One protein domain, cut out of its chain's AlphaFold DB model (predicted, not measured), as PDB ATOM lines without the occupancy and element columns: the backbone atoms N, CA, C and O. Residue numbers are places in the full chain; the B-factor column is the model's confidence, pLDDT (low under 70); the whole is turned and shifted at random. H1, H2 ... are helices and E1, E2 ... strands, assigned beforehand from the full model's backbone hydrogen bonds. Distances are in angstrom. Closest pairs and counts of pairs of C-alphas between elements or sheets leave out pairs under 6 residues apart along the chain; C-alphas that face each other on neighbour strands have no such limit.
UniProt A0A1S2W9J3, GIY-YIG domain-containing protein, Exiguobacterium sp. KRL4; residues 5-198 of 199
ATOM      1  N   GLN A   5      -8.505 -19.800 -13.526       83.69
ATOM      2  CA  GLN A   5      -8.930 -21.161 -13.206       83.69
ATOM      3  C   GLN A   5      -7.706 -22.082 -13.260       83.69
ATOM      4  O   GLN A   5      -7.329 -22.562 -14.325       83.69
ATOM      5  N   THR A   6      -7.056 -22.270 -12.115       85.44
ATOM      6  CA  THR A   6      -5.864 -23.118 -11.969       85.44
ATOM      7  C   THR A   6      -6.183 -24.458 -11.327       85.44
ATOM      8  O   THR A   6      -5.360 -25.365 -11.379       85.44
ATOM      9  N   HIS A   7      -7.382 -24.595 -10.755       90.81
ATOM     10  CA  HIS A   7      -7.799 -25.801 -10.060       90.81
ATOM     11  C   HIS A   7      -8.904 -26.543 -10.813       90.81
ATOM     12  O   HIS A   7      -9.784 -25.933 -11.427       90.81
ATOM     13  N   THR A   8      -8.881 -27.873 -10.733       92.62
ATOM     14  CA  THR A   8      -9.960 -28.752 -11.208       92.62
ATOM     15  C   THR A   8     -10.310 -29.729 -10.094       92.62
ATOM     16  O   THR A   8      -9.457 -30.490  -9.650       92.62
ATOM     17  N   PHE A   9     -11.550 -29.659  -9.598       93.25
ATOM     18  CA  PHE A   9     -12.003 -30.363  -8.386       93.25
ATOM     19  C   PHE A   9     -11.074 -30.164  -7.178       93.25
ATOM     20  O   PHE A   9     -10.866 -31.087  -6.403       93.25
ATOM     21  N   GLY A  10     -10.496 -28.970  -7.021       91.50
ATOM     22  CA  GLY A  10      -9.615 -28.642  -5.899       91.50
ATOM     23  C   GLY A  10      -8.156 -29.051  -6.098       91.50
ATOM     24  O   GLY A  10      -7.318 -28.633  -5.312       91.50
ATOM     25  N   PHE A  11      -7.799 -29.793  -7.149       93.12
ATOM     26  CA  PHE A  11      -6.390 -30.006  -7.490       93.12
ATOM     27  C   PHE A  11      -5.845 -28.824  -8.276       93.12
ATOM     28  O   PHE A  11      -6.407 -28.476  -9.311       93.12
ATOM     29  N   GLU A  12      -4.751 -28.230  -7.805       91.94
ATOM     30  CA  GLU A  12      -3.978 -27.213  -8.523       91.94
ATOM     31  C   GLU A  12      -3.237 -27.882  -9.692       91.94
ATOM     32  O   GLU A  12      -2.303 -28.642  -9.467       91.94
ATOM     33  N   LEU A  13      -3.656 -27.641 -10.936       90.38
ATOM     34  CA  LEU A  13      -3.106 -28.322 -12.119       90.38
ATOM     35  C   LEU A  13      -2.228 -27.419 -12.993       90.38
ATOM     36  O   LEU A  13      -1.611 -27.906 -13.938       90.38
ATOM     37  N   SER A  14      -2.157 -26.111 -12.723       86.81
ATOM     38  CA  SER A  14      -1.399 -25.183 -13.574       86.81
ATOM     39  C   SER A  14       0.095 -25.496 -13.595       86.81
ATOM     40  O   SER A  14       0.735 -25.325 -14.628       86.81
ATOM     41  N   SER A  15       0.618 -26.056 -12.504       83.81
ATOM     42  CA  SER A  15       2.013 -26.480 -12.400       83.81
ATOM     43  C   SER A  15       2.330 -27.846 -13.032       83.81
ATOM     44  O   SER A  15       3.468 -28.308 -12.918       83.81
ATOM     45  N   LEU A  16       1.347 -28.492 -13.671       88.19
ATOM     46  CA  LEU A  16       1.508 -29.703 -14.487       88.19
ATOM     47  C   LEU A  16       1.316 -29.444 -15.988       88.19
ATOM     48  O   LEU A  16       1.483 -30.358 -16.793       88.19
ATOM     49  N   ARG A  17       0.937 -28.220 -16.373       86.88
ATOM     50  CA  ARG A  17       0.674 -27.884 -17.773       86.88
ATOM     51  C   ARG A  17       1.916 -28.153 -18.620       86.88
ATOM     52  O   ARG A  17       3.000 -27.678 -18.283       86.88
ATOM     53  N   GLY A  18       1.745 -28.864 -19.729       85.69
ATOM     54  CA  GLY A  18       2.856 -29.224 -20.613       85.69
ATOM     55  C   GLY A  18       3.629 -30.478 -20.183       85.69
ATOM     56  O   GLY A  18       4.629 -30.802 -20.821       85.69
ATOM     57  N   LEU A  19       3.208 -31.170 -19.112       88.75
ATOM     58  CA  LEU A  19       3.860 -32.385 -18.620       88.75
ATOM     59  C   LEU A  19       2.998 -33.630 -18.823       88.75
ATOM     60  O   LEU A  19       1.829 -33.677 -18.439       88.75
ATOM     61  N   SER A  20       3.612 -34.696 -19.326       90.75
ATOM     62  CA  SER A  20       3.059 -36.049 -19.236       90.75
ATOM     63  C   SER A  20       3.460 -36.719 -17.929       90.75
ATOM     64  O   SER A  20       4.572 -36.518 -17.438       90.75
ATOM     65  N   GLY A  21       2.572 -37.552 -17.392       93.44
ATOM     66  CA  GLY A  21       2.834 -38.283 -16.159       93.44
ATOM     67  C   GLY A  21       1.829 -39.388 -15.866       93.44
ATOM     68  O   GLY A  21       0.778 -39.502 -16.505       93.44
ATOM     69  N   VAL A  22       2.172 -40.205 -14.874       95.06
ATOM     70  CA  VAL A  22       1.259 -41.177 -14.262       95.06
ATOM     71  C   VAL A  22       0.838 -40.623 -12.918       95.06
ATOM     72  O   VAL A  22       1.688 -40.174 -12.158       95.06
ATOM     73  N   TYR A  23      -0.446 -40.630 -12.602       95.00
ATOM     74  CA  TYR A  23      -0.949 -40.154 -11.324       95.00
ATOM     75  C   TYR A  23      -1.554 -41.289 -10.506       95.00
ATOM     76  O   TYR A  23      -2.104 -42.250 -11.044       95.00
ATOM     77  N   VAL A  24      -1.467 -41.135  -9.190       94.06
ATOM     78  CA  VAL A  24      -2.027 -42.032  -8.185       94.06
ATOM     79  C   VAL A  24      -2.981 -41.224  -7.316       94.06
ATOM     80  O   VAL A  24      -2.571 -40.260  -6.670       94.06
ATOM     81  N   PHE A  25      -4.259 -41.596  -7.299       94.25
ATOM     82  CA  PHE A  25      -5.240 -41.027  -6.380       94.25
ATOM     83  C   PHE A  25      -5.171 -41.724  -5.032       94.25
ATOM     84  O   PHE A  25      -5.164 -42.956  -4.968       94.25
ATOM     85  N   ARG A  26      -5.174 -40.926  -3.963       90.25
ATOM     86  CA  ARG A  26      -5.205 -41.418  -2.586       90.25
ATOM     87  C   ARG A  26      -6.209 -40.655  -1.738       90.25
ATOM     88  O   ARG A  26      -6.451 -39.463  -1.955       90.25
ATOM     89  N   ASN A  27      -6.800 -41.345  -0.773       90.31
ATOM     90  CA  ASN A  27      -7.710 -40.732   0.190       90.31
ATOM     91  C   ASN A  27      -6.955 -40.131   1.391       90.31
ATOM     92  O   ASN A  27      -5.729 -40.210   1.464       90.31
ATOM     93  N   ALA A  28      -7.681 -39.513   2.328       85.69
ATOM     94  CA  ALA A  28      -7.099 -38.845   3.497       85.69
ATOM     95  C   ALA A  28      -6.271 -39.777   4.406       85.69
ATOM     96  O   ALA A  28      -5.362 -39.308   5.087       85.69
ATOM     97  N   ASN A  29      -6.546 -41.085   4.378       82.69
ATOM     98  CA  ASN A  29      -5.820 -42.096   5.151       82.69
ATOM     99  C   ASN A  29      -4.548 -42.592   4.440       82.69
ATOM    100  O   ASN A  29      -3.854 -43.453   4.968       82.69
ATOM    101  N   GLY A  30      -4.254 -42.091   3.235       77.69
ATOM    102  CA  GLY A  30      -3.140 -42.564   2.408       77.69
ATOM    103  C   GLY A  30      -3.471 -43.797   1.564       77.69
ATOM    104  O   GLY A  30      -2.643 -44.228   0.764       77.69
ATOM    105  N   ASN A  31      -4.690 -44.346   1.651       85.12
ATOM    106  CA  ASN A  31      -5.037 -45.526   0.859       85.12
ATOM    107  C   ASN A  31      -5.063 -45.186  -0.629       85.12
ATOM    108  O   ASN A  31      -5.594 -44.152  -1.046       85.12
ATOM    109  N   ILE A  32      -4.506 -46.096  -1.424       88.31
ATOM    110  CA  ILE A  32      -4.432 -45.982  -2.875       88.31
ATOM    111  C   ILE A  32      -5.769 -46.372  -3.485       88.31
ATOM    112  O   ILE A  32      -6.260 -47.476  -3.275       88.31
ATOM    113  N   GLU A  33      -6.324 -45.471  -4.287       90.38
ATOM    114  CA  GLU A  33      -7.649 -45.610  -4.881       90.38
ATOM    115  C   GLU A  33      -7.558 -46.028  -6.350       90.38
ATOM    116  O   GLU A  33      -8.239 -46.957  -6.788       90.38
ATOM    117  N   TYR A  34      -6.713 -45.341  -7.123       92.50
ATOM    118  CA  TYR A  34      -6.626 -45.488  -8.574       92.50
ATOM    119  C   TYR A  34      -5.274 -45.004  -9.104       92.50
ATOM    120  O   TYR A  34      -4.674 -44.094  -8.539       92.50
ATOM    121  N   VAL A  35      -4.836 -45.575 -10.219       93.19
ATOM    122  CA  VAL A  35      -3.667 -45.162 -10.997       93.19
ATOM    123  C   VAL A  35      -4.105 -44.899 -12.435       93.19
ATOM    124  O   VAL A  35      -4.868 -45.682 -12.995       93.19
ATOM    125  N   GLY A  36      -3.615 -43.829 -13.052       92.69
ATOM    126  CA  GLY A  36      -3.870 -43.557 -14.465       92.69
ATOM    127  C   GLY A  36      -2.801 -42.673 -15.090       92.69
ATOM    128  O   GLY A  36      -1.934 -42.149 -14.399       92.69
ATOM    129  N   THR A  37      -2.861 -42.481 -16.403       93.06
ATOM    130  CA  THR A  37      -1.924 -41.620 -17.142       93.06
ATOM    131  C   THR A  37      -2.578 -40.364 -17.685       93.06
ATOM    132  O   THR A  37      -3.773 -40.334 -17.987       93.06
ATOM    133  N   CYS A  38      -1.786 -39.303 -17.820       92.31
ATOM    134  CA  CYS A  38      -2.168 -38.103 -18.545       92.31
ATOM    135  C   CYS A  38      -1.028 -37.659 -19.459       92.31
ATOM    136  O   CYS A  38       0.141 -37.671 -19.066       92.31
ATOM    137  N   LYS A  39      -1.384 -37.266 -20.683       86.50
ATOM    138  CA  LYS A  39      -0.449 -36.761 -21.683       86.50
ATOM    139  C   LYS A  39      -0.781 -35.316 -22.020       86.50
ATOM    140  O   LYS A  39      -1.566 -35.087 -22.925       86.50
ATOM    141  N   ASP A  40      -0.145 -34.364 -21.354       80.19
ATOM    142  CA  ASP A  40      -0.383 -32.939 -21.594       80.19
ATOM    143  C   ASP A  40       0.772 -32.322 -22.402       80.19
ATOM    144  O   ASP A  40       1.574 -31.577 -21.863       80.19
ATOM    145  N   ILE A  41       0.933 -32.708 -23.676       69.44
ATOM    146  CA  ILE A  41       2.015 -32.198 -24.563       69.44
ATOM    147  C   ILE A  41       1.463 -31.495 -25.817       69.44
ATOM    148  O   ILE A  41       2.215 -31.013 -26.658       69.44
ATOM    149  N   ASP A  42       0.145 -31.482 -25.985       66.94
ATOM    150  CA  ASP A  42      -0.534 -30.882 -27.129       66.94
ATOM    151  C   ASP A  42      -1.841 -30.271 -26.621       66.94
ATOM    152  O   ASP A  42      -2.765 -31.003 -26.266       66.94
ATOM    153  N   ASP A  43      -1.908 -28.936 -26.590       59.50
ATOM    154  CA  ASP A  43      -3.052 -28.162 -26.080       59.50
ATOM    155  C   ASP A  43      -4.372 -28.475 -26.834       59.50
ATOM    156  O   ASP A  43      -5.448 -28.081 -26.382       59.50
ATOM    157  N   THR A  44      -4.322 -29.194 -27.968       58.88
ATOM    158  CA  THR A  44      -5.500 -29.645 -28.738       58.88
ATOM    159  C   THR A  44      -5.984 -31.058 -28.386       58.88
ATOM    160  O   THR A  44      -7.012 -31.508 -28.899       58.88
ATOM    161  N   LYS A  45      -5.258 -31.771 -27.518       67.56
ATOM    162  CA  LYS A  45      -5.560 -33.140 -27.079       67.56
ATOM    163  C   LYS A  45      -5.966 -33.166 -25.601       67.56
ATOM    164  O   LYS A  45      -6.297 -32.151 -24.994       67.56
ATOM    165  N   GLU A  46      -6.025 -34.371 -25.043       74.69
ATOM    166  CA  GLU A  46      -6.217 -34.589 -23.615       74.69
ATOM    167  C   GLU A  46      -5.173 -33.813 -22.792       74.69
ATOM    168  O   GLU A  46      -4.001 -33.817 -23.134       74.69
ATOM    169  N   ASN A  47      -5.594 -33.184 -21.699       88.25
ATOM    170  CA  ASN A  47      -4.728 -32.516 -20.729       88.25
ATOM    171  C   ASN A  47      -5.163 -32.870 -19.300       88.25
ATOM    172  O   ASN A  47      -6.181 -33.541 -19.090       88.25
ATOM    173  N   TRP A  48      -4.426 -32.397 -18.292       91.69
ATOM    174  CA  TRP A  48      -4.731 -32.707 -16.892       91.69
ATOM    175  C   TRP A  48      -6.160 -32.324 -16.496       91.69
ATOM    176  O   TRP A  48      -6.841 -33.089 -15.812       91.69
ATOM    177  N   LYS A  49      -6.662 -31.178 -16.978       91.19
ATOM    178  CA  LYS A  49      -8.034 -30.733 -16.703       91.19
ATOM    179  C   LYS A  49      -9.060 -31.698 -17.300       91.19
ATOM    180  O   LYS A  49      -9.942 -32.154 -16.570       91.19
ATOM    181  N   SER A  50      -8.947 -32.042 -18.586       89.75
ATOM    182  CA  SER A  50      -9.885 -32.968 -19.235       89.75
ATOM    183  C   SER A  50      -9.798 -34.375 -18.642       89.75
ATOM    184  O   SER A  50     -10.821 -35.037 -18.481       89.75
ATOM    185  N   ARG A  51      -8.598 -34.824 -18.251       92.12
ATOM    186  CA  ARG A  51      -8.392 -36.119 -17.596       92.12
ATOM    187  C   ARG A  51      -9.088 -36.166 -16.237       92.12
ATOM    188  O   ARG A  51      -9.874 -37.081 -16.001       92.12
ATOM    189  N   MET A  52      -8.903 -35.163 -15.378       93.56
ATOM    190  CA  MET A  52      -9.611 -35.095 -14.091       93.56
ATOM    191  C   MET A  52     -11.135 -35.025 -14.279       93.56
ATOM    192  O   MET A  52     -11.876 -35.727 -13.592       93.56
ATOM    193  N   GLN A  53     -11.614 -34.247 -15.256       90.69
ATOM    194  CA  GLN A  53     -13.034 -34.204 -15.630       90.69
ATOM    195  C   GLN A  53     -13.564 -35.568 -16.062       90.69
ATOM    196  O   GLN A  53     -14.640 -35.966 -15.603       90.69
ATOM    197  N   SER A  54     -12.806 -36.314 -16.867       88.50
ATOM    198  CA  SER A  54     -13.208 -37.661 -17.260       88.50
ATOM    199  C   SER A  54     -13.320 -38.587 -16.056       88.50
ATOM    200  O   SER A  54     -14.258 -39.361 -16.013       88.50
ATOM    201  N   HIS A  55     -12.476 -38.463 -15.026       90.88
ATOM    202  CA  HIS A  55     -12.554 -39.343 -13.854       90.88
ATOM    203  C   HIS A  55     -13.681 -39.022 -12.882       90.88
ATOM    204  O   HIS A  55     -13.997 -39.882 -12.063       90.88
ATOM    205  N   HIS A  56     -14.276 -37.831 -12.967       89.88
ATOM    206  CA  HIS A  56     -15.349 -37.388 -12.079       89.88
ATOM    207  C   HIS A  56     -16.759 -37.595 -12.669       89.88
ATOM    208  O   HIS A  56     -17.730 -37.691 -11.923       89.88
ATOM    209  N   SER A  57     -16.894 -37.653 -14.000       80.56
ATOM    210  CA  SER A  57     -18.180 -37.400 -14.681       80.56
ATOM    211  C   SER A  57     -18.996 -38.639 -15.093       80.56
ATOM    212  O   SER A  57     -20.047 -38.470 -15.703       80.56
ATOM    213  N   TYR A  58     -18.562 -39.870 -14.791       76.69
ATOM    214  CA  TYR A  58     -19.256 -41.103 -15.214       76.69
ATOM    215  C   TYR A  58     -19.554 -42.064 -14.050       76.69
ATOM    216  O   TYR A  58     -18.989 -41.953 -12.961       76.69
ATOM    217  N   SER A  59     -20.449 -43.029 -14.285       67.81
ATOM    218  CA  SER A  59     -20.769 -44.096 -13.324       67.81
ATOM    219  C   SER A  59     -19.564 -45.023 -13.114       67.81
ATOM    220  O   SER A  59     -19.035 -45.571 -14.075       67.81
ATOM    221  N   GLY A  60     -19.101 -45.189 -11.872       75.06
ATOM    222  CA  GLY A  60     -17.812 -45.840 -11.580       75.06
ATOM    223  C   GLY A  60     -16.614 -44.879 -11.603       75.06
ATOM    224  O   GLY A  60     -15.477 -45.311 -11.835       75.06
ATOM    225  N   LYS A  61     -16.880 -43.580 -11.374       84.06
ATOM    226  CA  LYS A  61     -15.889 -42.504 -11.236       84.06
ATOM    227  C   LYS A  61     -14.696 -42.925 -10.376       84.06
ATOM    228  O   LYS A  61     -14.852 -43.472  -9.286       84.06
ATOM    229  N   LYS A  62     -13.487 -42.642 -10.865       90.06
ATOM    230  CA  LYS A  62     -12.236 -42.905 -10.126       90.06
ATOM    231  C   LYS A  62     -11.868 -41.753  -9.200       90.06
ATOM    232  O   LYS A  62     -11.221 -41.978  -8.183       90.06
ATOM    233  N   LEU A  63     -12.327 -40.544  -9.527       92.31
ATOM    234  CA  LEU A  63     -12.174 -39.354  -8.702       92.31
ATOM    235  C   LEU A  63     -13.456 -39.126  -7.884       92.31
ATOM    236  O   LEU A  63     -14.426 -38.551  -8.378       92.31
ATOM    237  N   THR A  64     -13.464 -39.617  -6.644       91.25
ATOM    238  CA  THR A  64     -14.523 -39.388  -5.642       91.25
ATOM    239  C   THR A  64     -14.141 -38.238  -4.708       91.25
ATOM    240  O   THR A  64     -13.009 -37.760  -4.745       91.25
ATOM    241  N   ASP A  65     -15.062 -37.777  -3.860       89.44
ATOM    242  CA  ASP A  65     -14.787 -36.694  -2.898       89.44
ATOM    243  C   ASP A  65     -13.856 -37.118  -1.753       89.44
ATOM    244  O   ASP A  65     -13.209 -36.273  -1.145       89.44
ATOM    245  N   GLU A  66     -13.709 -38.426  -1.532       89.94
ATOM    246  CA  GLU A  66     -12.768 -39.022  -0.573       89.94
ATOM    247  C   GLU A  66     -11.305 -38.889  -1.017       89.94
ATOM    248  O   GLU A  66     -10.392 -38.879  -0.187       89.94
ATOM    249  N   VAL A  67     -11.060 -38.780  -2.331       92.69
ATOM    250  CA  VAL A  67      -9.709 -38.566  -2.857       92.69
ATOM    251  C   VAL A  67      -9.224 -37.196  -2.395       92.69
ATOM    252  O   VAL A  67      -9.799 -36.166  -2.748       92.69
ATOM    253  N   THR A  68      -8.142 -37.199  -1.628       91.12
ATOM    254  CA  THR A  68      -7.561 -36.011  -0.989       91.12
ATOM    255  C   THR A  68      -6.211 -35.647  -1.607       91.12
ATOM    256  O   THR A  68      -5.846 -34.470  -1.662       91.12
ATOM    257  N   PHE A  69      -5.482 -36.640  -2.123       89.69
ATOM    258  CA  PHE A  69      -4.159 -36.462  -2.709       89.69
ATOM    259  C   PHE A  69      -4.097 -37.036  -4.122       89.69
ATOM    260  O   PHE A  69      -4.729 -38.049  -4.437       89.69
ATOM    261  N   MET A  70      -3.282 -36.396  -4.952       93.00
ATOM    262  CA  MET A  70      -2.843 -36.918  -6.236       93.00
ATOM    263  C   MET A  70      -1.317 -36.881  -6.283       93.00
ATOM    264  O   MET A  70      -0.726 -35.805  -6.231       93.00
ATOM    265  N   ASP A  71      -0.681 -38.043  -6.383       91.00
ATOM    266  CA  ASP A  71       0.768 -38.165  -6.539       91.00
ATOM    267  C   ASP A  71       1.094 -38.409  -8.007       91.00
ATOM    268  O   ASP A  71       0.628 -39.383  -8.589       91.00
ATOM    269  N   VAL A  72       1.870 -37.516  -8.615       92.19
ATOM    270  CA  VAL A  72       2.182 -37.545 -10.045       92.19
ATOM    271  C   VAL A  72       3.634 -37.945 -10.257       92.19
ATOM    272  O   VAL A  72       4.537 -37.202  -9.887       92.19
ATOM    273  N   PHE A  73       3.845 -39.096 -10.883       92.12
ATOM    274  CA  PHE A  73       5.123 -39.600 -11.369       92.12
ATOM    275  C   PHE A  73       5.442 -38.910 -12.689       92.12
ATOM    276  O   PHE A  73       4.709 -39.059 -13.673       92.12
ATOM    277  N   ILE A  74       6.532 -38.150 -12.694       89.00
ATOM    278  CA  ILE A  74       6.958 -37.330 -13.823       89.00
ATOM    279  C   ILE A  74       8.159 -38.021 -14.486       89.00
ATOM    280  O   ILE A  74       9.271 -37.939 -13.957       89.00
ATOM    281  N   PRO A  75       7.957 -38.733 -15.608       89.38
ATOM    282  CA  PRO A  75       9.050 -39.287 -16.402       89.38
ATOM    283  C   PRO A  75       9.799 -38.191 -17.176       89.38
ATOM    284  O   PRO A  75       9.390 -37.024 -17.199       89.38
ATOM    285  N   ASP A  76      10.870 -38.585 -17.868       87.69
ATOM    286  CA  ASP A  76      11.441 -37.761 -18.935       87.69
ATOM    287  C   ASP A  76      10.344 -37.400 -19.952       87.69
ATOM    288  O   ASP A  76       9.541 -38.246 -20.349       87.69
ATOM    289  N   GLN A  77      10.282 -36.137 -20.365       88.44
ATOM    290  CA  GLN A  77       9.240 -35.652 -21.270       88.44
ATOM    291  C   GLN A  77       9.451 -36.093 -22.727       88.44
ATOM    292  O   GLN A  77       8.550 -35.938 -23.549       88.44
ATOM    293  N   SER A  78      10.590 -36.717 -23.047       87.06
ATOM    294  CA  SER A  78      10.796 -37.455 -24.293       87.06
ATOM    295  C   SER A  78      10.092 -38.820 -24.308       87.06
ATOM    296  O   SER A  78      10.133 -39.512 -25.330       87.06
ATOM    297  N   ILE A  79       9.474 -39.249 -23.196       85.81
ATOM    298  CA  ILE A  79       8.785 -40.539 -23.111       85.81
ATOM    299  C   ILE A  79       7.663 -40.627 -24.151       85.81
ATOM    300  O   ILE A  79       6.827 -39.736 -24.312       85.81
ATOM    301  N   ASN A  80       7.621 -41.744 -24.873       85.75
ATOM    302  CA  ASN A  80       6.542 -42.005 -25.816       85.75
ATOM    303  C   ASN A  80       5.294 -42.560 -25.094       85.75
ATOM    304  O   ASN A  80       5.334 -42.960 -23.929       85.75
ATOM    305  N   ASN A  81       4.168 -42.647 -25.810       83.38
ATOM    306  CA  ASN A  81       2.908 -43.144 -25.239       83.38
ATOM    307  C   ASN A  81       3.017 -44.573 -24.679       83.38
ATOM    308  O   ASN A  81       2.319 -44.908 -23.728       83.38
ATOM    309  N   ARG A  82       3.856 -45.425 -25.283       84.69
ATOM    310  CA  ARG A  82       4.036 -46.812 -24.832       84.69
ATOM    311  C   ARG A  82       4.804 -46.859 -23.514       84.69
ATOM    312  O   ARG A  82       4.387 -47.582 -22.620       84.69
ATOM    313  N   GLY A  83       5.858 -46.057 -23.374       87.75
ATOM    314  CA  GLY A  83       6.621 -45.940 -22.133       87.75
ATOM    315  C   GLY A  83       5.760 -45.417 -20.984       87.75
ATOM    316  O   GLY A  83       5.788 -45.977 -19.891       87.75
ATOM    317  N   LEU A  84       4.925 -44.405 -21.249       89.31
ATOM    318  CA  LEU A  84       4.004 -43.869 -20.245       89.31
ATOM    319  C   LEU A  84       2.972 -44.920 -19.798       89.31
ATOM    320  O   LEU A  84       2.723 -45.073 -18.605       89.31
ATOM    321  N   LEU A  85       2.430 -45.686 -20.749       87.38
ATOM    322  CA  LEU A  85       1.507 -46.786 -20.464       87.38
ATOM    323  C   LEU A  85       2.173 -47.912 -19.660       87.38
ATOM    324  O   LEU A  85       1.555 -48.484 -18.768       87.38
ATOM    325  N   ILE A  86       3.441 -48.223 -19.939       89.88
ATOM    326  CA  ILE A  86       4.186 -49.207 -19.150       89.88
ATOM    327  C   ILE A  86       4.381 -48.750 -17.718       89.88
ATOM    328  O   ILE A  86       4.180 -49.545 -16.804       89.88
ATOM    329  N   LEU A  87       4.730 -47.481 -17.514       91.88
ATOM    330  CA  LEU A  87       4.867 -46.930 -16.172       91.88
ATOM    331  C   LEU A  87       3.543 -47.017 -15.396       91.88
ATOM    332  O   LEU A  87       3.546 -47.419 -14.234       91.88
ATOM    333  N   GLU A  88       2.411 -46.744 -16.054       92.19
ATOM    334  CA  GLU A  88       1.074 -46.973 -15.488       92.19
ATOM    335  C   GLU A  88       0.884 -48.418 -15.035       92.19
ATOM    336  O   GLU A  88       0.452 -48.675 -13.914       92.19
ATOM    337  N   TYR A  89       1.225 -49.377 -15.895       89.56
ATOM    338  CA  TYR A  89       0.984 -50.792 -15.633       89.56
ATOM    339  C   TYR A  89       1.909 -51.355 -14.561       89.56
ATOM    340  O   TYR A  89       1.461 -52.175 -13.760       89.56
ATOM    341  N   LEU A  90       3.157 -50.891 -14.490       91.44
ATOM    342  CA  LEU A  90       4.068 -51.211 -13.391       91.44
ATOM    343  C   LEU A  90       3.506 -50.708 -12.059       91.44
ATOM    344  O   LEU A  90       3.460 -51.469 -11.096       91.44
ATOM    345  N   LEU A  91       3.014 -49.465 -12.019       92.00
ATOM    346  CA  LEU A  91       2.391 -48.897 -10.823       92.00
ATOM    347  C   LEU A  91       1.108 -49.642 -10.436       92.00
ATOM    348  O   LEU A  91       0.910 -49.927  -9.261       92.00
ATOM    349  N   ILE A  92       0.260 -50.021 -11.397       89.25
ATOM    350  CA  ILE A  92      -0.945 -50.825 -11.129       89.25
ATOM    351  C   ILE A  92      -0.582 -52.214 -10.595       89.25
ATOM    352  O   ILE A  92      -1.208 -52.682  -9.644       89.25
ATOM    353  N   TRP A  93       0.400 -52.886 -11.197       88.31
ATOM    354  CA  TRP A  93       0.841 -54.214 -10.767       88.31
ATOM    355  C   TRP A  93       1.424 -54.186  -9.355       88.31
ATOM    356  O   TRP A  93       1.075 -55.029  -8.528       88.31
ATOM    357  N   TYR A  94       2.258 -53.183  -9.079       89.12
ATOM    358  CA  TYR A  94       2.954 -53.042  -7.810       89.12
ATOM    359  C   TYR A  94       2.019 -52.557  -6.687       89.12
ATOM    360  O   TYR A  94       1.996 -53.131  -5.605       89.12
ATOM    361  N   LEU A  95       1.197 -51.530  -6.939       87.19
ATOM    362  CA  LEU A  95       0.352 -50.894  -5.915       87.19
ATOM    363  C   LEU A  95      -1.032 -51.543  -5.763       87.19
ATOM    364  O   LEU A  95      -1.700 -51.348  -4.747       87.19
ATOM    365  N   ARG A  96      -1.486 -52.309  -6.761       85.50
ATOM    366  CA  ARG A  96      -2.787 -53.005  -6.775       85.50
ATOM    367  C   ARG A  96      -3.971 -52.120  -6.328       85.50
ATOM    368  O   ARG A  96      -4.675 -52.490  -5.381       85.50
ATOM    369  N   PRO A  97      -4.173 -50.945  -6.957       86.12
ATOM    370  CA  PRO A  97      -5.287 -50.046  -6.658       86.12
ATOM    371  C   PRO A  97      -6.645 -50.719  -6.936       86.12
ATOM    372  O   PRO A  97      -6.839 -51.272  -8.025       86.12
ATOM    373  N   PRO A  98      -7.619 -50.635  -6.012       83.44
ATOM    374  CA  PRO A  98      -8.895 -51.335  -6.130       83.44
ATOM    375  C   PRO A  98      -9.713 -50.842  -7.326       83.44
ATOM    376  O   PRO A  98     -10.330 -51.639  -8.027       83.44
ATOM    377  N   LYS A  99      -9.675 -49.538  -7.633       86.56
ATOM    378  CA  LYS A  99     -10.489 -48.974  -8.716       86.56
ATOM    379  C   LYS A  99      -9.862 -49.155 -10.103       86.56
ATOM    380  O   LYS A  99     -10.473 -48.714 -11.075       86.56
ATOM    381  N   ASN A 100      -8.689 -49.774 -10.257       85.69
ATOM    382  CA  ASN A 100      -8.167 -50.119 -11.592       85.69
ATOM    383  C   ASN A 100      -8.740 -51.420 -12.153       85.69
ATOM    384  O   ASN A 100      -8.598 -51.666 -13.351       85.69
ATOM    385  N   LEU A 101      -9.407 -52.224 -11.326       72.88
ATOM    386  CA  LEU A 101     -10.126 -53.401 -11.786       72.88
ATOM    387  C   LEU A 101     -11.585 -53.040 -12.106       72.88
ATOM    388  O   LEU A 101     -12.225 -52.319 -11.338       72.88
ATOM    389  N   PRO A 102     -12.133 -53.501 -13.240       59.19
ATOM    390  CA  PRO A 102     -13.575 -53.649 -13.392       59.19
ATOM    391  C   PRO A 102     -14.075 -54.754 -12.449       59.19
ATOM    392  O   PRO A 102     -13.391 -55.766 -12.278       59.19
ATOM    393  N   ASP A 103     -15.268 -54.586 -11.876       54.47
ATOM    394  CA  ASP A 103     -15.881 -55.600 -11.010       54.47
ATOM    395  C   ASP A 103     -15.919 -56.974 -11.705       54.47
ATOM    396  O   ASP A 103     -16.334 -57.096 -12.860       54.47
ATOM    397  N   GLY A 104     -15.460 -58.015 -11.004       42.94
ATOM    398  CA  GLY A 104     -15.459 -59.399 -11.500       42.94
ATOM    399  C   GLY A 104     -14.269 -59.792 -12.384       42.94
ATOM    400  O   GLY A 104     -14.209 -60.933 -12.842       42.94
ATOM    401  N   LEU A 105     -13.301 -58.899 -12.608       44.66
ATOM    402  CA  LEU A 105     -12.101 -59.187 -13.388       44.66
ATOM    403  C   LEU A 105     -10.835 -59.029 -12.537       44.66
ATOM    404  O   LEU A 105     -10.474 -57.927 -12.143       44.66
ATOM    405  N   GLY A 106     -10.105 -60.129 -12.320       50.38
ATOM    406  CA  GLY A 106      -8.777 -60.101 -11.683       50.38
ATOM    407  C   GLY A 106      -7.695 -59.426 -12.539       50.38
ATOM    408  O   GLY A 106      -6.601 -59.165 -12.050       50.38
ATOM    409  N   THR A 107      -7.998 -59.160 -13.815       49.81
ATOM    410  CA  THR A 107      -7.219 -58.355 -14.765       49.81
ATOM    411  C   THR A 107      -8.104 -57.913 -15.922       49.81
ATOM    412  O   THR A 107      -9.105 -58.551 -16.234       49.81
ATOM    413  N   HIS A 108      -7.686 -56.884 -16.649       49.78
ATOM    414  CA  HIS A 108      -8.146 -56.682 -18.020       49.78
ATOM    415  C   HIS A 108      -7.010 -57.096 -18.977       49.78
ATOM    416  O   HIS A 108      -5.829 -56.982 -18.663       49.78
ATOM    417  N   TRP A 109      -7.345 -57.619 -20.152       45.19
ATOM    418  CA  TRP A 109      -6.433 -58.323 -21.079       45.19
ATOM    419  C   TRP A 109      -5.199 -57.533 -21.581       45.19
ATOM    420  O   TRP A 109      -4.356 -58.083 -22.287       45.19
ATOM    421  N   ARG A 110      -5.089 -56.240 -21.246       57.97
ATOM    422  CA  ARG A 110      -3.959 -55.352 -21.581       57.97
ATOM    423  C   ARG A 110      -2.975 -55.141 -20.423       57.97
ATOM    424  O   ARG A 110      -1.938 -54.535 -20.655       57.97
ATOM    425  N   TYR A 111      -3.290 -55.607 -19.215       65.75
ATOM    426  CA  TYR A 111      -2.549 -55.290 -17.992       65.75
ATOM    427  C   TYR A 111      -1.600 -56.423 -17.580       65.75
ATOM    428  O   TYR A 111      -1.797 -57.584 -17.939       65.75
ATOM    429  N   PHE A 112      -0.583 -56.082 -16.786       78.12
ATOM    430  CA  PHE A 112       0.183 -57.066 -16.025       78.12
ATOM    431  C   PHE A 112      -0.727 -57.748 -15.004       78.12
ATOM    432  O   PHE A 112      -1.453 -57.079 -14.265       78.12
ATOM    433  N   TYR A 113      -0.686 -59.077 -14.952       78.88
ATOM    434  CA  TYR A 113      -1.486 -59.818 -13.986       78.88
ATOM    435  C   TYR A 113      -0.863 -59.686 -12.606       78.88
ATOM    436  O   TYR A 113       0.345 -59.839 -12.451       78.88
ATOM    437  N   TRP A 114      -1.679 -59.444 -11.583       77.94
ATOM    438  CA  TRP A 114      -1.187 -59.313 -10.208       77.94
ATOM    439  C   TRP A 114      -0.468 -60.565  -9.695       77.94
ATOM    440  O   TRP A 114       0.390 -60.450  -8.823       77.94
ATOM    441  N   SER A 115      -0.805 -61.741 -10.234       82.25
ATOM    442  CA  SER A 115      -0.159 -63.021  -9.923       82.25
ATOM    443  C   SER A 115       1.170 -63.240 -10.646       82.25
ATOM    444  O   SER A 115       1.868 -64.204 -10.343       82.25
ATOM    445  N   TRP A 116       1.518 -62.400 -11.622       87.50
ATOM    446  CA  TRP A 116       2.788 -62.531 -12.326       87.50
ATOM    447  C   TRP A 116       3.954 -62.177 -11.421       87.50
ATOM    448  O   TRP A 116       3.879 -61.222 -10.646       87.50
ATOM    449  N   SER A 117       5.040 -62.936 -11.569       91.38
ATOM    450  CA  SER A 117       6.307 -62.617 -10.927       91.38
ATOM    451  C   SER A 117       6.899 -61.335 -11.506       91.38
ATOM    452  O   SER A 117       6.568 -60.919 -12.624       91.38
ATOM    453  N   GLU A 118       7.822 -60.734 -10.763       92.88
ATOM    454  CA  GLU A 118       8.546 -59.554 -11.217       92.88
ATOM    455  C   GLU A 118       9.283 -59.819 -12.546       92.88
ATOM    456  O   GLU A 118       9.244 -58.997 -13.459       92.88
ATOM    457  N   GLU A 119       9.891 -60.995 -12.702       94.62
ATOM    458  CA  GLU A 119      10.608 -61.408 -13.916       94.62
ATOM    459  C   GLU A 119       9.667 -61.495 -15.118       94.62
ATOM    460  O   GLU A 119      10.016 -61.051 -16.212       94.62
ATOM    461  N   THR A 120       8.453 -62.012 -14.912       93.06
ATOM    462  CA  THR A 120       7.429 -62.087 -15.963       93.06
ATOM    463  C   THR A 120       7.012 -60.685 -16.405       93.06
ATOM    464  O   THR A 120       6.929 -60.403 -17.601       93.06
ATOM    465  N   VAL A 121       6.795 -59.783 -15.448       91.31
ATOM    466  CA  VAL A 121       6.457 -58.381 -15.722       91.31
ATOM    467  C   VAL A 121       7.571 -57.682 -16.501       91.31
ATOM    468  O   VAL A 121       7.294 -57.046 -17.519       91.31
ATOM    469  N   LYS A 122       8.831 -57.847 -16.080       93.44
ATOM    470  CA  LYS A 122      10.001 -57.288 -16.776       93.44
ATOM    471  C   LYS A 122      10.143 -57.830 -18.197       93.44
ATOM    472  O   LYS A 122      10.393 -57.050 -19.113       93.44
ATOM    473  N   ALA A 123       9.949 -59.135 -18.396       91.50
ATOM    474  CA  ALA A 123      10.002 -59.754 -19.719       91.50
ATOM    475  C   ALA A 123       8.942 -59.158 -20.656       91.50
ATOM    476  O   ALA A 123       9.264 -58.720 -21.757       91.50
ATOM    477  N   VAL A 124       7.693 -59.026 -20.196       89.00
ATOM    478  CA  VAL A 124       6.624 -58.420 -21.004       89.00
ATOM    479  C   VAL A 124       6.890 -56.936 -21.279       89.00
ATOM    480  O   VAL A 124       6.657 -56.482 -22.402       89.00
ATOM    481  N   ALA A 125       7.381 -56.178 -20.291       89.25
ATOM    482  CA  ALA A 125       7.748 -54.771 -20.464       89.25
ATOM    483  C   ALA A 125       8.829 -54.585 -21.542       89.25
ATOM    484  O   ALA A 125       8.726 -53.680 -22.372       89.25
ATOM    485  N   ARG A 126       9.814 -55.486 -21.582       90.44
ATOM    486  CA  ARG A 126      10.850 -55.514 -22.613       90.44
ATOM    487  C   ARG A 126      10.280 -55.911 -23.975       90.44
ATOM    488  O   ARG A 126      10.367 -55.134 -24.918       90.44
ATOM    489  N   ASP A 127       9.653 -57.080 -24.070       86.19
ATOM    490  CA  ASP A 127       9.298 -57.701 -25.352       86.19
ATOM    491  C   ASP A 127       8.198 -56.946 -26.101       86.19
ATOM    492  O   ASP A 127       8.208 -56.860 -27.329       86.19
ATOM    493  N   LYS A 128       7.218 -56.402 -25.371       79.50
ATOM    494  CA  LYS A 128       6.064 -55.730 -25.985       79.50
ATOM    495  C   LYS A 128       6.219 -54.215 -26.076       79.50
ATOM    496  O   LYS A 128       5.497 -53.587 -26.856       79.50
ATOM    497  N   TYR A 129       7.106 -53.625 -25.277       75.75
ATOM    498  CA  TYR A 129       7.131 -52.176 -25.083       75.75
ATOM    499  C   TYR A 129       8.530 -51.551 -25.056       75.75
ATOM    500  O   TYR A 129       8.611 -50.338 -24.875       75.75
ATOM    501  N   ASP A 130       9.591 -52.333 -25.282       83.12
ATOM    502  CA  ASP A 130      10.988 -51.875 -25.360       83.12
ATOM    503  C   ASP A 130      11.473 -51.142 -24.094       83.12
ATOM    504  O   ASP A 130      12.329 -50.261 -24.131       83.12
ATOM    505  N   SER A 131      10.896 -51.494 -22.939       85.06
ATOM    506  CA  SER A 131      11.289 -50.946 -21.641       85.06
ATOM    507  C   SER A 131      12.210 -51.929 -20.924       85.06
ATOM    508  O   SER A 131      11.771 -52.976 -20.443       85.06
ATOM    509  N   ILE A 132      13.506 -51.612 -20.877       88.00
ATOM    510  CA  ILE A 132      14.521 -52.462 -20.245       88.00
ATOM    511  C   ILE A 132      14.665 -52.066 -18.773       88.00
ATOM    512  O   ILE A 132      15.273 -51.051 -18.445       88.00
ATOM    513  N   ILE A 133      14.137 -52.909 -17.885       89.88
ATOM    514  CA  ILE A 133      14.259 -52.760 -16.430       89.88
ATOM    515  C   ILE A 133      15.312 -53.752 -15.933       89.88
ATOM    516  O   ILE A 133      15.060 -54.956 -15.878       89.88
ATOM    517  N   THR A 134      16.505 -53.257 -15.609       89.62
ATOM    518  CA  THR A 134      17.639 -54.086 -15.157       89.62
ATOM    519  C   THR A 134      17.679 -54.290 -13.642       89.62
ATOM    520  O   THR A 134      18.254 -55.270 -13.176       89.62
ATOM    521  N   THR A 135      17.058 -53.390 -12.881       91.88
ATOM    522  CA  THR A 135      16.934 -53.420 -11.413       91.88
ATOM    523  C   THR A 135      15.654 -54.135 -10.980       91.88
ATOM    524  O   THR A 135      14.942 -54.678 -11.826       91.88
ATOM    525  N   SER A 136      15.309 -54.142  -9.684       92.44
ATOM    526  CA  SER A 136      13.946 -54.516  -9.266       92.44
ATOM    527  C   SER A 136      12.905 -53.522  -9.799       92.44
ATOM    528  O   SER A 136      13.243 -52.377 -10.127       92.44
ATOM    529  N   VAL A 137      11.634 -53.936  -9.905       91.00
ATOM    530  CA  VAL A 137      10.555 -53.019 -10.329       91.00
ATOM    531  C   VAL A 137      10.388 -51.897  -9.311       91.00
ATOM    532  O   VAL A 137      10.195 -50.746  -9.691       91.00
ATOM    533  N   GLU A 138      10.526 -52.206  -8.025       88.38
ATOM    534  CA  GLU A 138      10.504 -51.202  -6.965       88.38
ATOM    535  C   GLU A 138      11.604 -50.150  -7.138       88.38
ATOM    536  O   GLU A 138      11.327 -48.954  -7.072       88.38
ATOM    537  N   GLU A 139      12.847 -50.576  -7.366       85.44
ATOM    538  CA  GLU A 139      13.979 -49.666  -7.555       85.44
ATOM    539  C   GLU A 139      13.790 -48.788  -8.794       85.44
ATOM    540  O   GLU A 139      14.011 -47.579  -8.736       85.44
ATOM    541  N   TYR A 140      13.280 -49.370  -9.879       89.62
ATOM    542  CA  TYR A 140      12.923 -48.622 -11.079       89.62
ATOM    543  C   TYR A 140      11.835 -47.574 -10.801       89.62
ATOM    544  O   TYR A 140      11.962 -46.422 -11.197       89.62
ATOM    545  N   LEU A 141      10.775 -47.921 -10.069       90.25
ATOM    546  CA  LEU A 141       9.706 -46.973  -9.730       90.25
ATOM    547  C   LEU A 141      10.175 -45.861  -8.773       90.25
ATOM    548  O   LEU A 141       9.652 -44.747  -8.824       90.25
ATOM    549  N   ARG A 142      11.190 -46.126  -7.941       85.06
ATOM    550  CA  ARG A 142      11.821 -45.124  -7.062       85.06
ATOM    551  C   ARG A 142      12.647 -44.082  -7.816       85.06
ATOM    552  O   ARG A 142      12.904 -43.028  -7.242       85.06
ATOM    553  N   SER A 143      13.055 -44.335  -9.062       84.19
ATOM    554  CA  SER A 143      13.873 -43.379  -9.822       84.19
ATOM    555  C   SER A 143      13.078 -42.189 -10.367       84.19
ATOM    556  O   SER A 143      13.668 -41.227 -10.857       84.19
ATOM    557  N   PHE A 144      11.745 -42.245 -10.329       84.94
ATOM    558  CA  PHE A 144      10.889 -41.183 -10.843       84.94
ATOM    559  C   PHE A 144      10.703 -40.064  -9.826       84.94
ATOM    560  O   PHE A 144      10.516 -40.293  -8.630       84.94
ATOM    561  N   ARG A 145      10.667 -38.831 -10.331       83.25
ATOM    562  CA  ARG A 145      10.262 -37.672  -9.537       83.25
ATOM    563  C   ARG A 145       8.762 -37.734  -9.301       83.25
ATOM    564  O   ARG A 145       8.002 -37.991 -10.238       83.25
ATOM    565  N   ILE A 146       8.344 -37.474  -8.067       85.12
ATOM    566  CA  ILE A 146       6.937 -37.513  -7.673       85.12
ATOM    567  C   ILE A 146       6.530 -36.141  -7.163       85.12
ATOM    568  O   ILE A 146       7.197 -35.559  -6.313       85.12
ATOM    569  N   LYS A 147       5.410 -35.632  -7.673       85.31
ATOM    570  CA  LYS A 147       4.790 -34.392  -7.213       85.31
ATOM    571  C   LYS A 147       3.447 -34.693  -6.570       85.31
ATOM    572  O   LYS A 147       2.526 -35.137  -7.253       85.31
ATOM    573  N   ARG A 148       3.315 -34.410  -5.274       87.50
ATOM    574  CA  ARG A 148       2.032 -34.500  -4.572       87.50
ATOM    575  C   ARG A 148       1.234 -33.217  -4.736       87.50
ATOM    576  O   ARG A 148       1.745 -32.117  -4.542       87.50
ATOM    577  N   ILE A 149      -0.046 -33.368  -5.044       88.50
ATOM    578  CA  ILE A 149      -1.011 -32.278  -5.129       88.50
ATOM    579  C   ILE A 149      -2.123 -32.566  -4.132       88.50
ATOM    580  O   ILE A 149      -2.789 -33.600  -4.192       88.50
ATOM    581  N   HIS A 150      -2.292 -31.641  -3.196       89.50
ATOM    582  CA  HIS A 150      -3.347 -31.690  -2.196       89.50
ATOM    583  C   HIS A 150      -4.611 -31.064  -2.768       89.50
ATOM    584  O   HIS A 150      -4.552 -30.035  -3.450       89.50
ATOM    585  N   ARG A 151      -5.753 -31.674  -2.472       91.62
ATOM    586  CA  ARG A 151      -7.050 -31.108  -2.817       91.62
ATOM    587  C   ARG A 151      -7.343 -29.907  -1.917       91.62
ATOM    588  O   ARG A 151      -7.287 -30.012  -0.695       91.62
ATOM    589  N   ALA A 152      -7.623 -28.764  -2.532       92.00
ATOM    590  CA  ALA A 152      -7.918 -27.506  -1.865       92.00
ATOM    591  C   ALA A 152      -9.426 -27.221  -1.831       92.00
ATOM    592  O   ALA A 152     -10.158 -27.485  -2.795       92.00
ATOM    593  N   TYR A 153      -9.860 -26.647  -0.711       91.19
ATOM    594  CA  TYR A 153     -11.246 -26.318  -0.407       91.19
ATOM    595  C   TYR A 153     -11.345 -24.846  -0.005       91.19
ATOM    596  O   TYR A 153     -10.450 -24.303   0.645       91.19
ATOM    597  N   GLU A 154     -12.438 -24.209  -0.399       92.25
ATOM    598  CA  GLU A 154     -12.843 -22.894   0.083       92.25
ATOM    599  C   GLU A 154     -13.496 -23.019   1.472       92.25
ATOM    600  O   GLU A 154     -13.827 -24.112   1.939       92.25
ATOM    601  N   SER A 155     -13.727 -21.888   2.143       91.50
ATOM    602  CA  SER A 155     -14.328 -21.859   3.487       91.50
ATOM    603  C   SER A 155     -15.752 -22.421   3.552       91.50
ATOM    604  O   SER A 155     -16.203 -22.812   4.622       91.50
ATOM    605  N   ASP A 156     -16.469 -22.440   2.427       91.94
ATOM    606  CA  ASP A 156     -17.817 -23.005   2.308       91.94
ATOM    607  C   ASP A 156     -17.816 -24.523   2.035       91.94
ATOM    608  O   ASP A 156     -18.872 -25.117   1.825       91.94
ATOM    609  N   GLY A 157     -16.635 -25.154   2.019       87.38
ATOM    610  CA  GLY A 157     -16.458 -26.575   1.722       87.38
ATOM    611  C   GLY A 157     -16.496 -26.912   0.230       87.38
ATOM    612  O   GLY A 157     -16.280 -28.067  -0.138       87.38
ATOM    613  N   SER A 158     -16.732 -25.934  -0.651       91.75
ATOM    614  CA  SER A 158     -16.625 -26.146  -2.092       91.75
ATOM    615  C   SER A 158     -15.160 -26.259  -2.521       91.75
ATOM    616  O   SER A 158     -14.247 -25.763  -1.862       91.75
ATOM    617  N   PHE A 159     -14.903 -26.928  -3.645       92.00
ATOM    618  CA  PHE A 159     -13.542 -27.017  -4.166       92.00
ATOM    619  C   PHE A 159     -13.025 -25.652  -4.605       92.00
ATOM    620  O   PHE A 159     -13.702 -24.942  -5.355       92.00
ATOM    621  N   THR A 160     -11.770 -25.360  -4.261       92.06
ATOM    622  CA  THR A 160     -11.059 -24.215  -4.826       92.06
ATOM    623  C   THR A 160     -11.061 -24.311  -6.349       92.06
ATOM    624  O   THR A 160     -10.749 -25.356  -6.930       92.06
ATOM    625  N   LYS A 161     -11.438 -23.211  -7.010       88.75
ATOM    626  CA  LYS A 161     -11.496 -23.112  -8.484       88.75
ATOM    627  C   LYS A 161     -10.412 -22.203  -9.052       88.75
ATOM    628  O   LYS A 161      -9.936 -22.433 -10.165       88.75
ATOM    629  N   TYR A 162     -10.032 -21.169  -8.306       88.38
ATOM    630  CA  TYR A 162      -9.193 -20.089  -8.805       88.38
ATOM    631  C   TYR A 162      -7.983 -19.851  -7.911       88.38
ATOM    632  O   TYR A 162      -8.095 -19.833  -6.691       88.38
ATOM    633  N   GLY A 163      -6.836 -19.578  -8.524       85.31
ATOM    634  CA  GLY A 163      -5.603 -19.273  -7.810       85.31
ATOM    635  C   GLY A 163      -4.587 -18.561  -8.695       85.31
ATOM    636  O   GLY A 163      -4.867 -18.212  -9.847       85.31
ATOM    637  N   SER A 164      -3.400 -18.339  -8.140       82.12
ATOM    638  CA  SER A 164      -2.237 -17.899  -8.912       82.12
ATOM    639  C   SER A 164      -1.734 -19.053  -9.775       82.12
ATOM    640  O   SER A 164      -1.723 -20.195  -9.315       82.12
ATOM    641  N   ILE A 165      -1.308 -18.758 -11.008       79.19
ATOM    642  CA  ILE A 165      -0.550 -19.736 -11.795       79.19
ATOM    643  C   ILE A 165       0.749 -19.983 -11.048       79.19
ATOM    644  O   ILE A 165       1.480 -19.038 -10.748       79.19
ATOM    645  N   ARG A 166       1.019 -21.245 -10.752       74.56
ATOM    646  CA  ARG A 166       2.343 -21.662 -10.321       74.56
ATOM    647  C   ARG A 166       3.113 -22.024 -11.578       74.56
ATOM    648  O   ARG A 166       2.584 -22.722 -12.441       74.56
ATOM    649  N   GLU A 167       4.339 -21.523 -11.696       65.62
ATOM    650  CA  GLU A 167       5.256 -22.045 -12.706       65.62
ATOM    651  C   GLU A 167       5.433 -23.552 -12.500       65.62
ATOM    652  O   GLU A 167       5.046 -24.104 -11.460       65.62
ATOM    653  N   VAL A 168       6.006 -24.226 -13.498       60.44
ATOM    654  CA  VAL A 168       6.437 -25.619 -13.367       60.44
ATOM    655  C   VAL A 168       7.585 -25.657 -12.352       60.44
ATOM    656  O   VAL A 168       8.764 -25.673 -12.677       60.44
ATOM    657  N   GLY A 169       7.206 -25.572 -11.084       51.44
ATOM    658  CA  GLY A 169       8.061 -25.651  -9.928       51.44
ATOM    659  C   GLY A 169       8.030 -27.084  -9.449       51.44
ATOM    660  O   GLY A 169       6.966 -27.632  -9.119       51.44
ATOM    661  N   PHE A 170       9.205 -27.687  -9.451       50.78
ATOM    662  CA  PHE A 170       9.447 -28.941  -8.782       50.78
ATOM    663  C   PHE A 170       9.937 -28.605  -7.384       50.78
ATOM    664  O   PHE A 170      10.942 -27.917  -7.230       50.78
ATOM    665  N   ILE A 171       9.221 -29.069  -6.372       43.62
ATOM    666  CA  ILE A 171       9.827 -29.206  -5.057       43.62
ATOM    667  C   ILE A 171      10.321 -30.647  -5.049       43.62
ATOM    668  O   ILE A 171       9.507 -31.566  -4.988       43.62
ATOM    669  N   ASP A 172      11.629 -30.848  -5.220       46.88
ATOM    670  CA  ASP A 172      12.240 -32.140  -4.905       46.88
ATOM    671  C   ASP A 172      12.183 -32.284  -3.384       46.88
ATOM    672  O   ASP A 172      13.067 -31.837  -2.656       46.88
ATOM    673  N   GLU A 173      11.080 -32.831  -2.885       49.38
ATOM    674  CA  GLU A 173      10.969 -33.168  -1.475       49.38
ATOM    675  C   GLU A 173      11.761 -34.451  -1.226       49.38
ATOM    676  O   GLU A 173      11.512 -35.498  -1.826       49.38
ATOM    677  N   SER A 174      12.743 -34.372  -0.329       47.12
ATOM    678  CA  SER A 174      13.453 -35.552   0.154       47.12
ATOM    679  C   SER A 174      12.455 -36.570   0.712       47.12
ATOM    680  O   SER A 174      11.565 -36.205   1.479       47.12
ATOM    681  N   CYS A 175      12.629 -37.847   0.373       55.12
ATOM    682  CA  CYS A 175      11.856 -38.958   0.929       55.12
ATOM    683  C   CYS A 175      12.008 -38.987   2.462       55.12
ATOM    684  O   CYS A 175      13.044 -39.396   2.982       55.12
ATOM    685  N   LEU A 176      11.000 -38.511   3.194       56.78
ATOM    686  CA  LEU A 176      10.982 -38.551   4.659       56.78
ATOM    687  C   LEU A 176      10.342 -39.868   5.098       56.78
ATOM    688  O   LEU A 176       9.229 -40.132   4.704       56.78
ATOM    689  N   ASN A 177      10.932 -40.693   5.961       52.19
ATOM    690  CA  ASN A 177      10.297 -41.962   6.379       52.19
ATOM    691  C   ASN A 177       9.081 -41.804   7.338       52.19
ATOM    692  O   ASN A 177       8.808 -42.694   8.145       52.19
ATOM    693  N   ASN A 178       8.323 -40.706   7.259       55.22
ATOM    694  CA  ASN A 178       7.180 -40.373   8.120       55.22
ATOM    695  C   ASN A 178       5.829 -40.417   7.362       55.22
ATOM    696  O   ASN A 178       5.781 -40.782   6.190       55.22
ATOM    697  N   SER A 179       4.722 -40.095   8.034       48.59
ATOM    698  CA  SER A 179       3.352 -40.135   7.481       48.59
ATOM    699  C   SER A 179       3.031 -39.040   6.451       48.59
ATOM    700  O   SER A 179       1.974 -39.078   5.833       48.59
ATOM    701  N   VAL A 180       3.919 -38.059   6.249       53.06
ATOM    702  CA  VAL A 180       3.722 -36.934   5.307       53.06
ATOM    703  C   VAL A 180       4.501 -37.146   4.001       53.06
ATOM    704  O   VAL A 180       4.358 -36.412   3.029       53.06
ATOM    705  N   CYS A 181       5.298 -38.201   3.953       60.34
ATOM    706  CA  CYS A 181       6.207 -38.539   2.880       60.34
ATOM    707  C   CYS A 181       5.588 -38.655   1.478       60.34
ATOM    708  O   CYS A 181       4.550 -39.297   1.287       60.34
ATOM    709  N   THR A 182       6.280 -38.096   0.483       64.06
ATOM    710  CA  THR A 182       5.863 -38.009  -0.927       64.06
ATOM    711  C   THR A 182       6.606 -38.954  -1.880       64.06
ATOM    712  O   THR A 182       6.219 -39.072  -3.039       64.06
ATOM    713  N   CYS A 183       7.631 -39.678  -1.417       71.38
ATOM    714  CA  CYS A 183       8.384 -40.611  -2.264       71.38
ATOM    715  C   CYS A 183       7.656 -41.948  -2.480       71.38
ATOM    716  O   CYS A 183       6.787 -42.350  -1.699       71.38
ATOM    717  N   PHE A 184       8.097 -42.694  -3.500       75.56
ATOM    718  CA  PHE A 184       7.532 -44.001  -3.837       75.56
ATOM    719  C   PHE A 184       7.553 -44.979  -2.660       75.56
ATOM    720  O   PHE A 184       6.575 -45.684  -2.441       75.56
ATOM    721  N   HIS A 185       8.632 -44.984  -1.867       72.56
ATOM    722  CA  HIS A 185       8.757 -45.869  -0.706       72.56
ATOM    723  C   HIS A 185       7.580 -45.727   0.269       72.56
ATOM    724  O   HIS A 185       7.080 -46.720   0.790       72.56
ATOM    725  N   CYS A 186       7.092 -44.509   0.481       71.81
ATOM    726  CA  CYS A 186       5.991 -44.259   1.401       71.81
ATOM    727  C   CYS A 186       4.640 -44.654   0.804       71.81
ATOM    728  O   CYS A 186       3.846 -45.285   1.495       71.81
ATOM    729  N   ILE A 187       4.439 -44.393  -0.494       74.88
ATOM    730  CA  ILE A 187       3.263 -44.865  -1.241       74.88
ATOM    731  C   ILE A 187       3.192 -46.407  -1.203       74.88
ATOM    732  O   ILE A 187       2.137 -46.981  -0.943       74.88
ATOM    733  N   ALA A 188       4.327 -47.087  -1.398       73.75
ATOM    734  CA  ALA A 188       4.441 -48.544  -1.345       73.75
ATOM    735  C   ALA A 188       4.187 -49.117   0.064       73.75
ATOM    736  O   ALA A 188       3.428 -50.075   0.224       73.75
ATOM    737  N   ARG A 189       4.788 -48.511   1.098       67.31
ATOM    738  CA  ARG A 189       4.661 -48.945   2.499       67.31
ATOM    739  C   ARG A 189       3.220 -48.870   3.001       67.31
ATOM    740  O   ARG A 189       2.757 -49.805   3.650       67.31
ATOM    741  N   GLU A 190       2.509 -47.788   2.686       63.88
ATOM    742  CA  GLU A 190       1.090 -47.624   3.039       63.88
ATOM    743  C   GLU A 190       0.242 -48.772   2.477       63.88
ATOM    744  O   GLU A 190      -0.613 -49.307   3.176       63.88
ATOM    745  N   ARG A 191       0.539 -49.240   1.259       64.06
ATOM    746  CA  ARG A 191      -0.174 -50.372   0.664       64.06
ATOM    747  C   ARG A 191       0.144 -51.706   1.328       64.06
ATOM    748  O   ARG A 191      -0.782 -52.477   1.567       64.06
ATOM    749  N   HIS A 192       1.416 -51.989   1.607       58.44
ATOM    750  CA  HIS A 192       1.806 -53.240   2.267       58.44
ATOM    751  C   HIS A 192       1.106 -53.381   3.623       58.44
ATOM    752  O   HIS A 192       0.577 -54.445   3.929       58.44
ATOM    753  N   ASN A 193       0.987 -52.283   4.371       53.72
ATOM    754  CA  ASN A 193       0.265 -52.281   5.639       53.72
ATOM    755  C   ASN A 193      -1.241 -52.553   5.496       53.72
ATOM    756  O   ASN A 193      -1.835 -53.042   6.444       53.72
ATOM    757  N   VAL A 194      -1.855 -52.249   4.350       56.50
ATOM    758  CA  VAL A 194      -3.283 -52.512   4.087       56.50
ATOM    759  C   VAL A 194      -3.521 -53.928   3.544       56.50
ATOM    760  O   VAL A 194      -4.599 -54.466   3.720       56.50
ATOM    761  N   ILE A 195      -2.553 -54.546   2.853       54.50
ATOM    762  CA  ILE A 195      -2.703 -55.934   2.360       54.50
ATOM    763  C   ILE A 195      -2.420 -56.951   3.467       54.50
ATOM    764  O   ILE A 195      -3.069 -57.987   3.506       54.50
ATOM    765  N   PHE A 196      -1.421 -56.679   4.309       50.06
ATOM    766  CA  PHE A 196      -0.813 -57.689   5.180       50.06
ATOM    767  C   PHE A 196      -1.049 -57.463   6.683       50.06
ATOM    768  O   PHE A 196      -0.531 -58.239   7.474       50.06
ATOM    769  N   ASN A 197      -1.796 -56.424   7.090       44.09
ATOM    770  CA  ASN A 197      -2.255 -56.264   8.484       44.09
ATOM    771  C   ASN A 197      -3.768 -56.506   8.654       44.09
ATOM    772  O   ASN A 197      -4.304 -56.204   9.717       44.09
ATOM    773  N   ASP A 198      -4.444 -57.027   7.625       38.12
ATOM    774  CA  ASP A 198      -5.814 -57.558   7.727       38.12
ATOM    775  C   ASP A 198      -5.817 -59.086   8.014       38.12
ATOM    776  O   ASP A 198      -6.836 -59.745   7.805       38.12
TER     777      ASP A 198
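This is residues 5 to 198 of the 199 residues of the protein "GIY-YIG domain-containing protein" of Exiguobacterium sp. KRL4 (UniProt A0A1S2W9J3). A strongly twisted antiparallel sheet, E2 E1 E3 E4, has long H2 packed along one face, H5 slantwise on that face, and H1 on the opposite face by edge strand E2. H3 folds back beside H2, away from the sheet, and short H4 crosses H2. The 194 printed residues hold five named helices and four strands, E1 E2 H1 E3 H2 H3 H4 E4 H5; the class is mixed, with 85 residues, under half, in named elements. The whole is compact, radius of gyration of the C-alphas 16.5 A, spanning 49 by 41 by 37 A.

E1, residues 20 to 27, and E2, residues 32 to 39, form a hairpin, with N 23 and O 36 within hydrogen-bond range at 2.8 A. E3, residues 67 to 74, is antiparallel to E1, N 24 to O 71 2.8 A, and to E4, residues 145 to 150, N 72 to O 147 2.8 A. H2, residues 81 to 95, is over E2 and E1, height over the sheet 8.9 A; its closest C-alpha pair with E1 is Val 22 and Glu 88, 5.9 A. H1, residues 48 to 56, is on the opposite face, over none of the strands; E2, H1, E3 make a split strand-helix-strand unit, E1 between its strands, with a right-handed crossover. H3, residues 118 to 129, forms a helical hairpin with H2 at a shallow tilt of 15 degrees, closest C-alphas Arg 82 and Tyr 129, 6.2 A. H4, residues 137 to 142, is touched by H2 with H2's residues 90 to 94 alone, the closest C-alphas being those of Leu 90 and Val 137, 7.4 A apart. H5, residues 184 to 196, shares H2's face; O i to N i+4 pairs are within range throughout H1 to H4, 8 of 9 in H5.

E1 runs 22.7 A from C-alpha 20 at (3.059, -36.049, -19.236), E2 21.3 A, H2 21.0 A, and H5 18.4 A to C-alpha 196 at (-0.813, -57.689, 5.180).

The printed part has no cut; links H2 to H3 and E4 to H5 are long. Mean pLDDT of the printed part is 80.6, with residues 102 to 111, 167 to 182 and 189 to 198 among those under 70.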